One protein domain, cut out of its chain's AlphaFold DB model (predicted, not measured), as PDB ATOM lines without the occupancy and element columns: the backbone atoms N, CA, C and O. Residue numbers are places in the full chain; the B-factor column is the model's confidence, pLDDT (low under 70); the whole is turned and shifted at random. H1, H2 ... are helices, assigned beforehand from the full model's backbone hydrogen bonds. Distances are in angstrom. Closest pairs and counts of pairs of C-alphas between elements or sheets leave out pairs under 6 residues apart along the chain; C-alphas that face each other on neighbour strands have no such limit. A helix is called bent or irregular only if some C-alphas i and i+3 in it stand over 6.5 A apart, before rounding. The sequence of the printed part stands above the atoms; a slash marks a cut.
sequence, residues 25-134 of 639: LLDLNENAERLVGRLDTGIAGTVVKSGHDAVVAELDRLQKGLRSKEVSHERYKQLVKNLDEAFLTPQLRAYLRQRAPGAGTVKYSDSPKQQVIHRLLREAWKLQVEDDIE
ATOM      1  N   LEU A  25      92.198 109.929  61.110       42.38
ATOM      2  CA  LEU A  25      91.085 110.291  60.227       42.38
ATOM      3  C   LEU A  25      90.191 111.433  60.743       42.38
ATOM      4  O   LEU A  25      89.197 111.728  60.115       42.38
ATOM      5  N   LEU A  26      90.494 112.072  61.867       51.00
ATOM      6  CA  LEU A  26      89.828 113.282  62.343       51.00
ATOM      7  C   LEU A  26      90.757 113.953  63.359       51.00
ATOM      8  O   LEU A  26      91.297 113.266  64.227       51.00
ATOM      9  N   ASP A  27      90.850 115.285  63.354       54.03
ATOM     10  CA  ASP A  27      91.428 116.053  64.474       54.03
ATOM     11  C   ASP A  27      90.433 116.117  65.657       54.03
ATOM     12  O   ASP A  27      90.127 117.156  66.245       54.03
ATOM     13  N   LEU A  28      89.838 114.959  65.966       53.16
ATOM     14  CA  LEU A  28      89.006 114.747  67.142       53.16
ATOM     15  C   LEU A  28      89.834 114.967  68.405       53.16
ATOM     16  O   LEU A  28      89.250 115.385  69.393       53.16
ATOM     17  N   ASN A  29      91.156 114.762  68.364       49.38
ATOM     18  CA  ASN A  29      92.051 115.071  69.476       49.38
ATOM     19  C   ASN A  29      92.034 116.563  69.813       49.38
ATOM     20  O   ASN A  29      91.836 116.887  70.973       49.38
ATOM     21  N   GLU A  30      92.122 117.484  68.846       49.66
ATOM     22  CA  GLU A  30      92.136 118.920  69.166       49.66
ATOM     23  C   GLU A  30      90.801 119.395  69.785       49.66
ATOM     24  O   GLU A  30      90.770 120.180  70.738       49.66
ATOM     25  N   ASN A  31      89.668 118.876  69.299       50.22
ATOM     26  CA  ASN A  31      88.352 119.166  69.879       50.22
ATOM     27  C   ASN A  31      88.108 118.427  71.204       50.22
ATOM     28  O   ASN A  31      87.511 118.999  72.121       50.22
ATOM     29  N   ALA A  32      88.573 117.182  71.326       51.00
ATOM     30  CA  ALA A  32      88.502 116.405  72.554       51.00
ATOM     31  C   ALA A  32      89.382 117.029  73.629       51.00
ATOM     32  O   ALA A  32      88.890 117.211  74.725       51.00
ATOM     33  N   GLU A  33      90.601 117.475  73.342       47.22
ATOM     34  CA  GLU A  33      91.467 118.185  74.289       47.22
ATOM     35  C   GLU A  33      90.839 119.505  74.757       47.22
ATOM     36  O   GLU A  33      90.841 119.798  75.954       47.22
ATOM     37  N   ARG A  34      90.197 120.271  73.860       52.00
ATOM     38  CA  ARG A  34      89.447 121.490  74.235       52.00
ATOM     39  C   ARG A  34      88.232 121.200  75.129       52.00
ATOM     40  O   ARG A  34      87.876 122.029  75.972       52.00
ATOM     41  N   LEU A  35      87.580 120.048  74.958       46.31
ATOM     42  CA  LEU A  35      86.425 119.612  75.757       46.31
ATOM     43  C   LEU A  35      86.826 118.925  77.070       46.31
ATOM     44  O   LEU A  35      86.244 119.211  78.115       46.31
ATOM     45  N   VAL A  36      87.843 118.068  77.028       44.53
ATOM     46  CA  VAL A  36      88.439 117.343  78.155       44.53
ATOM     47  C   VAL A  36      89.135 118.335  79.075       44.53
ATOM     48  O   VAL A  36      88.875 118.305  80.267       44.53
ATOM     49  N   GLY A  37      89.860 119.330  78.557       39.06
ATOM     50  CA  GLY A  37      90.419 120.414  79.374       39.06
ATOM     51  C   GLY A  37      89.367 121.203  80.172       39.06
ATOM     52  O   GLY A  37      89.684 121.784  81.205       39.06
ATOM     53  N   ARG A  38      88.092 121.186  79.748       41.59
ATOM     54  CA  ARG A  38      86.965 121.774  80.495       41.59
ATOM     55  C   ARG A  38      86.284 120.804  81.467       41.59
ATOM     56  O   ARG A  38      85.652 121.271  82.412       41.59
ATOM     57  N   LEU A  39      86.389 119.494  81.250       39.22
ATOM     58  CA  LEU A  39      85.753 118.453  82.071       39.22
ATOM     59  C   LEU A  39      86.696 117.871  83.139       39.22
ATOM     60  O   LEU A  39      86.234 117.519  84.219       39.22
ATOM     61  N   ASP A  40      88.001 117.845  82.869       41.16
ATOM     62  CA  ASP A  40      89.047 117.178  83.658       41.16
ATOM     63  C   ASP A  40      89.852 118.145  84.549       41.16
ATOM     64  O   ASP A  40      90.931 117.803  85.030       41.16
ATOM     65  N   THR A  41      89.327 119.340  84.865       42.09
ATOM     66  CA  THR A  41      89.896 120.199  85.931       42.09
ATOM     67  C   THR A  41      89.585 119.641  87.326       42.09
ATOM     68  O   THR A  41      89.100 120.320  88.232       42.09
ATOM     69  N   GLY A  42      89.883 118.359  87.517       43.66
ATOM     70  CA  GLY A  42      90.026 117.744  88.817       43.66
ATOM     71  C   GLY A  42      91.295 118.275  89.471       43.66
ATOM     72  O   GLY A  42      92.370 117.771  89.190       43.66
ATOM     73  N   ILE A  43      91.135 119.306  90.306       51.81
ATOM     74  CA  ILE A  43      91.792 119.605  91.600       51.81
ATOM     75  C   ILE A  43      93.341 119.576  91.682       51.81
ATOM     76  O   ILE A  43      93.917 120.437  92.339       51.81
ATOM     77  N   ALA A  44      94.051 118.660  91.027       47.34
ATOM     78  CA  ALA A  44      95.476 118.409  91.225       47.34
ATOM     79  C   ALA A  44      96.418 119.429  90.550       47.34
ATOM     80  O   ALA A  44      97.517 119.663  91.046       47.34
ATOM     81  N   GLY A  45      96.023 120.061  89.437       47.09
ATOM     82  CA  GLY A  45      96.946 120.887  88.638       47.09
ATOM     83  C   GLY A  45      97.106 122.341  89.101       47.09
ATOM     84  O   GLY A  45      98.200 122.901  89.053       47.09
ATOM     85  N   THR A  46      96.025 122.976  89.558       52.16
ATOM     86  CA  THR A  46      95.971 124.443  89.733       52.16
ATOM     87  C   THR A  46      96.210 124.910  91.173       52.16
ATOM     88  O   THR A  46      96.447 126.092  91.410       52.16
ATOM     89  N   VAL A  47      96.163 124.000  92.151       56.06
ATOM     90  CA  VAL A  47      96.140 124.348  93.586       56.06
ATOM     91  C   VAL A  47      97.540 124.594  94.168       56.06
ATOM     92  O   VAL A  47      97.688 125.272  95.181       56.06
ATOM     93  N   VAL A  48      98.609 124.135  93.511       56.72
ATOM     94  CA  VAL A  48      99.972 124.186  94.079       56.72
ATOM     95  C   VAL A  48     100.505 125.622  94.267       56.72
ATOM     96  O   VAL A  48     101.400 125.836  95.081       56.72
ATOM     97  N   LYS A  49      99.936 126.629  93.583       63.56
ATOM     98  CA  LYS A  49     100.330 128.051  93.713       63.56
ATOM     99  C   LYS A  49      99.244 128.970  94.283       63.56
ATOM    100  O   LYS A  49      99.439 130.184  94.312       63.56
ATOM    101  N   SER A  50      98.097 128.440  94.699       70.81
ATOM    102  CA  SER A  50      97.001 129.277  95.186       70.81
ATOM    103  C   SER A  50      97.239 129.733  96.636       70.81
ATOM    104  O   SER A  50      97.865 129.036  97.438       70.81
ATOM    105  N   GLY A  51      96.788 130.949  96.965       88.81
ATOM    106  CA  GLY A  51      96.901 131.510  98.317       88.81
ATOM    107  C   GLY A  51      96.174 130.657  99.362       88.81
ATOM    108  O   GLY A  51      95.281 129.880  99.027       88.81
ATOM    109  N   HIS A  52      96.542 130.810 100.639       89.38
ATOM    110  CA  HIS A  52      96.005 129.994 101.738       89.38
ATOM    111  C   HIS A  52      94.465 129.933 101.748       89.38
ATOM    112  O   HIS A  52      93.902 128.843 101.842       89.38
ATOM    113  N   ASP A  53      93.797 131.068 101.540       91.75
ATOM    114  CA  ASP A  53      92.332 131.165 101.521       91.75
ATOM    115  C   ASP A  53      91.692 130.375 100.372       91.75
ATOM    116  O   ASP A  53      90.642 129.759 100.545       91.75
ATOM    117  N   ALA A  54      92.342 130.335  99.205       92.25
ATOM    118  CA  ALA A  54      91.858 129.567  98.061       92.25
ATOM    119  C   ALA A  54      91.927 128.057  98.333       92.25
ATOM    120  O   ALA A  54      91.029 127.313  97.942       92.25
ATOM    121  N   VAL A  55      92.961 127.606  99.049       93.50
ATOM    122  CA  VAL A  55      93.097 126.202  99.454       93.50
ATOM    123  C   VAL A  55      92.032 125.817 100.479       93.50
ATOM    124  O   VAL A  55      91.424 124.754 100.360       93.50
ATOM    125  N   VAL A  56      91.770 126.685 101.462       94.69
ATOM    126  CA  VAL A  56      90.703 126.476 102.454       94.69
ATOM    127  C   VAL A  56      89.340 126.393 101.768       94.69
ATOM    128  O   VAL A  56      88.580 125.463 102.033       94.69
ATOM    129  N   ALA A  57      89.056 127.313 100.841       94.38
ATOM    130  CA  ALA A  57      87.811 127.317 100.081       94.38
ATOM    131  C   ALA A  57      87.629 126.042  99.240       94.38
ATOM    132  O   ALA A  57      86.521 125.506  99.190       94.38
ATOM    133  N   GLU A  58      88.694 125.522  98.620       93.44
ATOM    134  CA  GLU A  58      88.620 124.279  97.841       93.44
ATOM    135  C   GLU A  58      88.424 123.045  98.732       93.44
ATOM    136  O   GLU A  58      87.610 122.179  98.408       93.44
ATOM    137  N   LEU A  59      89.091 122.974  99.890       95.69
ATOM    138  CA  LEU A  59      88.861 121.904 100.869       95.69
ATOM    139  C   LEU A  59      87.430 121.938 101.427       95.69
ATOM    140  O   LEU A  59      86.797 120.889 101.553       95.69
ATOM    141  N   ASP A  60      86.875 123.123 101.690       95.00
ATOM    142  CA  ASP A  60      85.468 123.268 102.080       95.00
ATOM    143  C   ASP A  60      84.512 122.885 100.940       95.00
ATOM    144  O   ASP A  60      83.443 122.322 101.187       95.00
ATOM    145  N   ARG A  61      84.872 123.180  99.684       93.31
ATOM    146  CA  ARG A  61      84.097 122.770  98.504       93.31
ATOM    147  C   ARG A  61      84.059 121.250  98.383       93.31
ATOM    148  O   ARG A  61      82.983 120.692  98.172       93.31
ATOM    149  N   LEU A  62      85.203 120.592  98.571       92.56
ATOM    150  CA  LEU A  62      85.315 119.134  98.612       92.56
ATOM    151  C   LEU A  62      84.463 118.533  99.732       92.56
ATOM    152  O   LEU A  62      83.697 117.606  99.472       92.56
ATOM    153  N   GLN A  63      84.534 119.098 100.941       94.25
ATOM    154  CA  GLN A  63      83.721 118.661 102.076       94.25
ATOM    155  C   GLN A  63      82.221 118.778 101.778       94.25
ATOM    156  O   GLN A  63      81.475 117.828 101.990       94.25
ATOM    157  N   LYS A  64      81.770 119.930 101.263       90.81
ATOM    158  CA  LYS A  64      80.358 120.169 100.913       90.81
ATOM    159  C   LYS A  64      79.866 119.281  99.768       90.81
ATOM    160  O   LYS A  64      78.664 119.071  99.641       90.81
ATOM    161  N   GLY A  65      80.774 118.783  98.929       85.44
ATOM    162  CA  GLY A  65      80.462 117.825  97.871       85.44
ATOM    163  C   GLY A  65      80.110 116.427  98.390       85.44
ATOM    164  O   GLY A  65      79.478 115.656  97.666       85.44
ATOM    165  N   LEU A  66      80.481 116.099  99.632       87.12
ATOM    166  CA  LEU A  66      80.107 114.844 100.278       87.12
ATOM    167  C   LEU A  66      78.634 114.916 100.697       87.12
ATOM    168  O   LEU A  66      78.239 115.761 101.499       87.12
ATOM    169  N   ARG A  67      77.803 114.041 100.117       80.81
ATOM    170  CA  ARG A  67      76.348 114.021 100.361       80.81
ATOM    171  C   ARG A  67      75.980 113.449 101.732       80.81
ATOM    172  O   ARG A  67      74.927 113.801 102.253       80.81
ATOM    173  N   SER A  68      76.826 112.582 102.286       87.12
ATOM    174  CA  SER A  68      76.676 111.983 103.614       87.12
ATOM    175  C   SER A  68      77.975 112.126 104.405       87.12
ATOM    176  O   SER A  68      79.054 112.282 103.830       87.12
ATOM    177  N   LYS A  69      77.856 112.088 105.735       91.81
ATOM    178  CA  LYS A  69      79.005 111.940 106.638       91.81
ATOM    179  C   LYS A  69      79.453 110.490 106.749       91.81
ATOM    180  O   LYS A  69      80.598 110.245 107.108       91.81
ATOM    181  N   GLU A  70      78.571 109.554 106.444       91.19
ATOM    182  CA  GLU A  70      78.896 108.139 106.430       91.19
ATOM    183  C   GLU A  70      79.414 107.780 105.032       91.19
ATOM    184  O   GLU A  70      78.797 108.125 104.020       91.19
ATOM    185  N   VAL A  71      80.586 107.153 104.968       91.19
ATOM    186  CA  VAL A  71      81.265 106.782 103.722       91.19
ATOM    187  C   VAL A  71      81.721 105.331 103.789       91.19
ATOM    188  O   VAL A  71      82.154 104.862 104.840       91.19
ATOM    189  N   SER A  72      81.692 104.632 102.652       90.06
ATOM    190  CA  SER A  72      82.260 103.284 102.575       90.06
ATOM    191  C   SER A  72      83.781 103.300 102.770       90.06
ATOM    192  O   SER A  72      84.455 104.318 102.547       90.06
ATOM    193  N   HIS A  73      84.353 102.159 103.151       91.12
ATOM    194  CA  HIS A  73      85.791 102.027 103.377       91.12
ATOM    195  C   HIS A  73      86.621 102.352 102.118       91.12
ATOM    196  O   HIS A  73      87.640 103.049 102.182       91.12
ATOM    197  N   GLU A  74      86.166 101.924 100.943       87.56
ATOM    198  CA  GLU A  74      86.787 102.228  99.653       87.56
ATOM    199  C   GLU A  74      86.695 103.720  99.328       87.56
ATOM    200  O   GLU A  74      87.677 104.316  98.875       87.56
ATOM    201  N   ARG A  75      85.547 104.354  99.599       89.19
ATOM    202  CA  ARG A  75      85.377 105.792  99.379       89.19
ATOM    203  C   ARG A  75      86.300 106.598 100.284       89.19
ATOM    204  O   ARG A  75      86.928 107.556  99.832       89.19
ATOM    205  N   TYR A  76      86.447 106.175 101.535       93.94
ATOM    206  CA  TYR A  76      87.397 106.763 102.469       93.94
ATOM    207  C   TYR A  76      88.840 106.657 101.947       93.94
ATOM    208  O   TYR A  76      89.550 107.662 101.912       93.94
ATOM    209  N   LYS A  77      89.260 105.485 101.444       94.25
ATOM    210  CA  LYS A  77      90.582 105.302 100.808       94.25
ATOM    211  C   LYS A  77      90.791 106.232  99.609       94.25
ATOM    212  O   LYS A  77      91.871 106.805  99.467       94.25
ATOM    213  N   GLN A  78      89.770 106.421  98.772       90.50
ATOM    214  CA  GLN A  78      89.834 107.359  97.645       90.50
ATOM    215  C   GLN A  78      90.014 108.804  98.107       90.50
ATOM    216  O   GLN A  78      90.841 109.519  97.553       90.50
ATOM    217  N   LEU A  79      89.276 109.236  99.134       93.81
ATOM    218  CA  LEU A  79      89.430 110.580  99.696       93.81
ATOM    219  C   LEU A  79      90.833 110.790 100.265       93.81
ATOM    220  O   LEU A  79      91.422 111.843 100.036       93.81
ATOM    221  N   VAL A  80      91.385 109.782 100.948       96.31
ATOM    222  CA  VAL A  80      92.762 109.831 101.454       96.31
ATOM    223  C   VAL A  80      93.749 110.024 100.307       96.31
ATOM    224  O   VAL A  80      94.555 110.950 100.359       96.31
ATOM    225  N   LYS A  81      93.652 109.203  99.254       95.06
ATOM    226  CA  LYS A  81      94.517 109.298  98.072       95.06
ATOM    227  C   LYS A  81      94.388 110.656  97.373       95.06
ATOM    228  O   LYS A  81      95.393 111.304  97.111       95.06
ATOM    229  N   ASN A  82      93.161 111.125  97.143       92.00
ATOM    230  CA  ASN A  82      92.909 112.394  96.459       92.00
ATOM    231  C   ASN A  82      93.468 113.590  97.242       92.00
ATOM    232  O   ASN A  82      94.055 114.492  96.651       92.00
ATOM    233  N   LEU A  83      93.304 113.607  98.571       95.94
ATOM    234  CA  LEU A  83      93.872 114.660  99.417       95.94
ATOM    235  C   LEU A  83      95.403 114.597  99.462       95.94
ATOM    236  O   LEU A  83      96.058 115.637  99.552       95.94
ATOM    237  N   ASP A  84      95.967 113.391  99.393       96.62
ATOM    238  CA  ASP A  84      97.409 113.183  99.345       96.62
ATOM    239  C   ASP A  84      98.024 113.653  98.021       96.62
ATOM    240  O   ASP A  84      99.104 114.233  98.018       96.62
ATOM    241  N   GLU A  85      97.335 113.493  96.897       95.06
ATOM    242  CA  GLU A  85      97.827 113.963  95.596       95.06
ATOM    243  C   GLU A  85      97.608 115.473  95.400       95.06
ATOM    244  O   GLU A  85      98.482 116.162  94.878       95.06
ATOM    245  N   ALA A  86      96.469 116.011  95.851       94.62
ATOM    246  CA  ALA A  86      96.052 117.375  95.521       94.62
ATOM    247  C   ALA A  86      96.636 118.484  96.415       94.62
ATOM    248  O   ALA A  86      96.723 119.633  95.977       94.62
ATOM    249  N   PHE A  87      97.007 118.187  97.666       95.56
ATOM    250  CA  PHE A  87      97.363 119.220  98.647       95.56
ATOM    251  C   PHE A  87      98.700 118.948  99.329       95.56
ATOM    252  O   PHE A  87      99.074 117.806  99.585       95.56
ATOM    253  N   LEU A  88      99.423 120.005  99.696       95.44
ATOM    254  CA  LEU A  88     100.667 119.900 100.459       95.44
ATOM    255  C   LEU A  88     100.386 119.733 101.960       95.44
ATOM    256  O   LEU A  88      99.412 120.263 102.497       95.44
ATOM    257  N   THR A  89     101.283 119.065 102.691       95.75
ATOM    258  CA  THR A  89     101.139 118.858 104.145       95.75
ATOM    259  C   THR A  89     100.909 120.158 104.934       95.75
ATOM    260  O   THR A  89     100.020 120.168 105.790       95.75
ATOM    261  N   PRO A  90     101.639 121.269 104.682       94.69
ATOM    262  CA  PRO A  90     101.404 122.524 105.397       94.69
ATOM    263  C   PRO A  90      99.994 123.087 105.180       94.69
ATOM    264  O   PRO A  90      99.403 123.602 106.125       94.69
ATOM    265  N   GLN A  91      99.436 122.935 103.973       95.25
ATOM    266  CA  GLN A  91      98.085 123.389 103.636       95.25
ATOM    267  C   GLN A  91      97.026 122.597 104.415       95.25
ATOM    268  O   GLN A  91      96.165 123.188 105.064       95.25
ATOM    269  N   LEU A  92      97.146 121.264 104.431       95.62
ATOM    270  CA  LEU A  92      96.244 120.376 105.172       95.62
ATOM    271  C   LEU A  92      96.293 120.640 106.685       95.62
ATOM    272  O   LEU A  92      95.259 120.679 107.351       95.62
ATOM    273  N   ARG A  93      97.492 120.878 107.237       93.75
ATOM    274  CA  ARG A  93      97.671 121.232 108.656       93.75
ATOM    275  C   ARG A  93      97.044 122.580 108.994       93.75
ATOM    276  O   ARG A  93      96.433 122.712 110.050       93.75
ATOM    277  N   ALA A  94      97.216 123.580 108.132       92.81
ATOM    278  CA  ALA A  94      96.640 124.901 108.346       92.81
ATOM    279  C   ALA A  94      95.103 124.846 108.326       92.81
ATOM    280  O   ALA A  94      94.467 125.367 109.240       92.81
ATOM    281  N   TYR A  95      94.522 124.103 107.377       95.25
ATOM    282  CA  TYR A  95      93.082 123.846 107.331       95.25
ATOM    283  C   TYR A  95      92.569 123.149 108.601       95.25
ATOM    284  O   TYR A  95      91.581 123.581 109.193       95.25
ATOM    285  N   LEU A  96      93.272 122.110 109.073       93.56
ATOM    286  CA  LEU A  96      92.903 121.386 110.292       93.56
ATOM    287  C   LEU A  96      92.890 122.302 111.526       93.56
ATOM    288  O   LEU A  96      91.944 122.256 112.307       93.56
ATOM    289  N   ARG A  97      93.892 123.181 111.672       92.00
ATOM    290  CA  ARG A  97      93.948 124.167 112.770       92.00
ATOM    291  C   ARG A  97      92.777 125.143 112.733       92.00
ATOM    292  O   ARG A  97      92.255 125.500 113.782       92.00
ATOM    293  N   GLN A  98      92.372 125.570 111.539       93.50
ATOM    294  CA  GLN A  98      91.279 126.521 111.368       93.50
ATOM    295  C   GLN A  98      89.908 125.887 111.635       93.50
ATOM    296  O   GLN A  98      89.056 126.505 112.272       93.50
ATOM    297  N   ARG A  99      89.672 124.667 111.136       94.38
ATOM    298  CA  ARG A  99      88.352 124.015 111.171       94.38
ATOM    299  C   ARG A  99      88.123 123.122 112.389       94.38
ATOM    300  O   ARG A  99      86.973 122.923 112.769       94.38
ATOM    301  N   ALA A 100      89.182 122.621 113.020       90.88
ATOM    302  CA  ALA A 100      89.109 121.777 114.211       90.88
ATOM    303  C   ALA A 100      90.050 122.280 115.331       90.88
ATOM    304  O   ALA A 100      90.910 121.531 115.796       90.88
ATOM    305  N   PRO A 101      89.887 123.532 115.814       82.38
ATOM    306  CA  PRO A 101      90.802 124.146 116.785       82.38
ATOM    307  C   PRO A 101      90.852 123.418 118.141       82.38
ATOM    308  O   PRO A 101      91.813 123.574 118.888       82.38
ATOM    309  N   GLY A 102      89.833 122.611 118.459       78.00
ATOM    310  CA  GLY A 102      89.729 121.842 119.702       78.00
ATOM    311  C   GLY A 102      90.199 120.389 119.613       78.00
ATOM    312  O   GLY A 102      90.176 119.699 120.627       78.00
ATOM    313  N   ALA A 103      90.639 119.902 118.447       68.94
ATOM    314  CA  ALA A 103      91.021 118.497 118.260       68.94
ATOM    315  C   ALA A 103      92.399 118.121 118.853       68.94
ATOM    316  O   ALA A 103      93.046 117.155 118.452       68.94
ATOM    317  N   GLY A 104      92.816 118.861 119.876       54.31
ATOM    318  CA  GLY A 104      93.894 118.486 120.767       54.31
ATOM    319  C   GLY A 104      95.222 119.132 120.412       54.31
ATOM    320  O   GLY A 104      95.714 119.070 119.292       54.31
ATOM    321  N   THR A 105      95.836 119.663 121.456       56.75
ATOM    322  CA  THR A 105      97.198 120.168 121.684       56.75
ATOM    323  C   THR A 105      98.346 119.246 121.225       56.75
ATOM    324  O   THR A 105      99.489 119.400 121.654       56.75
ATOM    325  N   VAL A 106      98.078 118.264 120.365       60.19
ATOM    326  CA  VAL A 106      99.076 117.386 119.762       60.19
ATOM    327  C   VAL A 106      99.849 118.197 118.728       60.19
ATOM    328  O   VAL A 106      99.258 118.811 117.843       60.19
ATOM    329  N   LYS A 107     101.182 118.209 118.838       72.25
ATOM    330  CA  LYS A 107     102.083 118.918 117.919       72.25
ATOM    331  C   LYS A 107     101.851 118.464 116.470       72.25
ATOM    332  O   LYS A 107     102.464 117.516 115.991       72.25
ATOM    333  N   TYR A 108     100.996 119.186 115.746       69.56
ATOM    334  CA  TYR A 108     100.698 118.949 114.329       69.56
ATOM    335  C   TYR A 108     101.930 119.076 113.418       69.56
ATOM    336  O   TYR A 108     101.855 118.719 112.244       69.56
ATOM    337  N   SER A 109     103.036 119.644 113.913       75.69
ATOM    338  CA  SER A 109     104.252 119.888 113.132       75.69
ATOM    339  C   SER A 109     104.924 118.603 112.652       75.69
ATOM    340  O   SER A 109     105.497 118.610 111.561       75.69
ATOM    341  N   ASP A 110     104.786 117.505 113.400       86.25
ATOM    342  CA  ASP A 110     105.638 116.324 113.204       86.25
ATOM    343  C   ASP A 110     104.865 115.118 112.651       86.25
ATOM    344  O   ASP A 110     105.462 114.134 112.226       86.25
ATOM    345  N   SER A 111     103.530 115.185 112.587       91.94
ATOM    346  CA  SER A 111     102.731 114.080 112.052       91.94
ATOM    347  C   SER A 111     102.933 113.917 110.536       91.94
ATOM    348  O   SER A 111     102.849 114.915 109.804       91.94
ATOM    349  N   PRO A 112     103.139 112.686 110.030       95.19
ATOM    350  CA  PRO A 112     103.210 112.416 108.599       95.19
ATOM    351  C   PRO A 112     101.902 112.798 107.897       95.19
ATOM    352  O   PRO A 112     100.823 112.787 108.495       95.19
ATOM    353  N   LYS A 113     101.993 113.123 106.603       95.62
ATOM    354  CA  LYS A 113     100.881 113.652 105.799       95.62
ATOM    355  C   LYS A 113      99.621 112.782 105.865       95.62
ATOM    356  O   LYS A 113      98.541 113.309 106.113       95.62
ATOM    357  N   GLN A 114      99.769 111.461 105.775       96.88
ATOM    358  CA  GLN A 114      98.646 110.528 105.887       96.88
ATOM    359  C   GLN A 114      97.909 110.627 107.230       96.88
ATOM    360  O   GLN A 114      96.682 110.643 107.251       96.88
ATOM    361  N   GLN A 115      98.620 110.770 108.356       95.56
ATOM    362  CA  GLN A 115      97.973 110.956 109.662       95.56
ATOM    363  C   GLN A 115      97.197 112.276 109.725       95.56
ATOM    364  O   GLN A 115      96.107 112.314 110.293       95.56
ATOM    365  N   VAL A 116      97.730 113.343 109.118       95.44
ATOM    366  CA  VAL A 116      97.026 114.631 109.007       95.44
ATOM    367  C   VAL A 116      95.748 114.472 108.184       95.44
ATOM    368  O   VAL A 116      94.707 114.965 108.602       95.44
ATOM    369  N   ILE A 117      95.801 113.746 107.062       96.94
ATOM    370  CA  ILE A 117      94.633 113.476 106.211       96.94
ATOM    371  C   ILE A 117      93.577 112.668 106.975       96.94
ATOM    372  O   ILE A 117      92.419 113.074 107.022       96.94
ATOM    373  N   HIS A 118      93.959 111.573 107.637       96.38
ATOM    374  CA  HIS A 118      93.022 110.761 108.421       96.38
ATOM    375  C   HIS A 118      92.337 111.563 109.533       96.38
ATOM    376  O   HIS A 118      91.126 111.428 109.731       96.38
ATOM    377  N   ARG A 119      93.089 112.422 110.234       94.31
ATOM    378  CA  ARG A 119      92.526 113.335 111.237       94.31
ATOM    379  C   ARG A 119      91.630 114.389 110.615       94.31
ATOM    380  O   ARG A 119      90.555 114.619 111.138       94.31
ATOM    381  N   LEU A 120      92.003 114.979 109.484       95.50
ATOM    382  CA  LEU A 120      91.149 115.925 108.766       95.50
ATOM    383  C   LEU A 120      89.800 115.294 108.414       95.50
ATOM    384  O   LEU A 120      88.761 115.861 108.749       95.50
ATOM    385  N   LEU A 121      89.808 114.095 107.832       96.75
ATOM    386  CA  LEU A 121      88.582 113.376 107.482       96.75
ATOM    387  C   LEU A 121      87.728 113.047 108.723       96.75
ATOM    388  O   LEU A 121      86.506 113.183 108.686       96.75
ATOM    389  N   ARG A 122      88.353 112.656 109.841       95.81
ATOM    390  CA  ARG A 122      87.653 112.258 111.076       95.81
ATOM    391  C   ARG A 122      87.196 113.435 111.942       95.81
ATOM    392  O   ARG A 122      86.092 113.417 112.465       95.81
ATOM    393  N   GLU A 123      88.041 114.433 112.147       94.75
ATOM    394  CA  GLU A 123      87.851 115.510 113.127       94.75
ATOM    395  C   GLU A 123      87.214 116.742 112.479       94.75
ATOM    396  O   GLU A 123      86.204 117.246 112.973       94.75
ATOM    397  N   ALA A 124      87.768 117.206 111.352       94.88
ATOM    398  CA  ALA A 124      87.256 118.386 110.657       94.88
ATOM    399  C   ALA A 124      86.012 118.052 109.826       94.88
ATOM    400  O   ALA A 124      85.014 118.771 109.886       94.88
ATOM    401  N   TRP A 125      86.047 116.950 109.069       96.56
ATOM    402  CA  TRP A 125      84.922 116.551 108.218       96.56
ATOM    403  C   TRP A 125      83.898 115.662 108.927       96.56
ATOM    404  O   TRP A 125      82.758 115.589 108.468       96.56
ATOM    405  N   LYS A 126      84.257 115.076 110.079       95.75
ATOM    406  CA  LYS A 126      83.389 114.195 110.879       95.75
ATOM    407  C   LYS A 126      82.852 113.011 110.075       95.75
ATOM    408  O   LYS A 126      81.686 112.653 110.231       95.75
ATOM    409  N   LEU A 127      83.694 112.439 109.211       95.56
ATOM    410  CA  LEU A 127      83.328 111.260 108.438       95.56
ATOM    411  C   LEU A 127      83.323 110.007 109.315       95.56
ATOM    412  O   LEU A 127      84.270 109.760 110.067       95.56
ATOM    413  N   GLN A 128      82.264 109.219 109.180       95.12
ATOM    414  CA  GLN A 128      82.108 107.897 109.774       95.12
ATOM    415  C   GLN A 128      82.295 106.861 108.668       95.12
ATOM    416  O   GLN A 128      81.770 107.021 107.572       95.12
ATOM    417  N   VAL A 129      83.117 105.846 108.927       94.44
ATOM    418  CA  VAL A 129      83.330 104.758 107.971       94.44
ATOM    419  C   VAL A 129      82.413 103.620 108.379       94.44
ATOM    420  O   VAL A 129      82.553 103.116 109.491       94.44
ATOM    421  N   GLU A 130      81.491 103.251 107.499       92.56
ATOM    422  CA  GLU A 130      80.587 102.117 107.687       92.56
ATOM    423  C   GLU A 130      80.796 101.109 106.557       92.56
ATOM    424  O   GLU A 130      81.012 101.492 105.404       92.56
ATOM    425  N   ASP A 131      80.750  99.820 106.891       82.62
ATOM    426  CA  ASP A 131      81.040  98.741 105.940       82.62
ATOM    427  C   ASP A 131      79.868  98.463 104.979       82.62
ATOM    428  O   ASP A 131      80.084  97.909 103.905       82.62
ATOM    429  N   ASP A 132      78.645  98.892 105.319       78.00
ATOM    430  CA  ASP A 132      77.401  98.476 104.640       78.00
ATOM    431  C   ASP A 132      76.799  99.544 103.699       78.00
ATOM    432  O   ASP A 132      75.645  99.473 103.281       78.00
ATOM    433  N   ILE A 133      77.568 100.582 103.347       75.94
ATOM    434  CA  ILE A 133      77.078 101.651 102.462       75.94
ATOM    435  C   ILE A 133      77.342 101.282 101.002       75.94
ATOM    436  O   ILE A 133      78.291 101.746 100.360       75.94
ATOM    437  N   GLU A 134      76.455 100.457 100.453       67.56
ATOM    438  CA  GLU A 134      76.420 100.169  99.023       67.56
ATOM    439  C   GLU A 134      75.978 101.416  98.225       67.56
ATOM    440  O   GLU A 134      74.888 101.966  98.392       67.56
TER     441      GLU A 134
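Overview. This is residues 25 to 134 of the 639 residues of the protein "Mitochondrial inner-membrane-bound regulator-domain-containing protein" of Protomyces lactucae-debilis (UniProt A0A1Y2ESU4). A compact body of four helices bears a free arm: H4 and H5 lie side by side, H4 crossing H2 and H5 crossing H3, while H2 and H3 stay apart from each other. Residues 25 to 41, with H1, stick out from this body and give the whole much of its length. The printed part has 110 residues with five named helices in the order H1, H2, H3, H4, H5 and no named strand; the class is all helix. The whole is loose, with a radius of gyration of the C-alphas of 16.7 A, and elongated, spanning 61 by 38 by 22 A.

Along the chain. H1, residues 28 to 39, begins with C-alpha 28 at (89.006, 114.747, 67.142) and is 15.7 A long from first to last C-alpha. H2, residues 52 to 65, begins with C-alpha 52 at (96.005, 129.994, 101.738) and is 20.1 A long. H3, residues 73 to 86, is also 20.1 A long. H4, residues 89 to 99, measures 15.5 A. H5, residues 113 to 124, measures 15.2 A and ends with C-alpha 124 at (87.256, 118.386, 110.657). H5 is neither bent nor irregular, but only just: C-alphas 121 and 124 are 6.1 A apart.

Arrangement. H1 touches no helix. H2 touches H4, the closest C-alphas being those of Val 56 and Tyr 95 at 6.0 A. Their lines stand at 70.3 degrees, only just about perpendicular. H3, with residues 80 to 84 alone, touches residues 113 to 118 of H5; the closest C-alphas, of Val 80 and Ile 117, are 6.3 A apart. H3 and H5 run opposite ways at a steep tilt of 61 degrees. H4 and H5 touch, with the C-alphas of Thr 89 and Lys 113 closest at 5.5 A. They run the same way at a shallow tilt of 15 degrees. H2 is apart from H3 and from H5. Residues 70 to 71 form a short parallel pairing with residues 128 to 129. In H2, H3, H4 and H5 every O i to N i+4 pair is within hydrogen-bond range; in H1 it is 7 of 8.

Size, cuts and confidence. The C-alphas of Leu 25 and Thr 105, the two farthest apart, are 62.5 A apart. Without residues 25 to 41, which stand free, the body of 93 residues spans 38 by 33 by 20 A. The printed part has no cut. The links H1 to H2 and H4 to H5 are long, with 12 and 13 residues; H2 to H3 is short and H3 to H4 tight. The mean pLDDT of the printed part is 80.2; residues 25 to 49, 103 to 106, 108 and 134 are under 70.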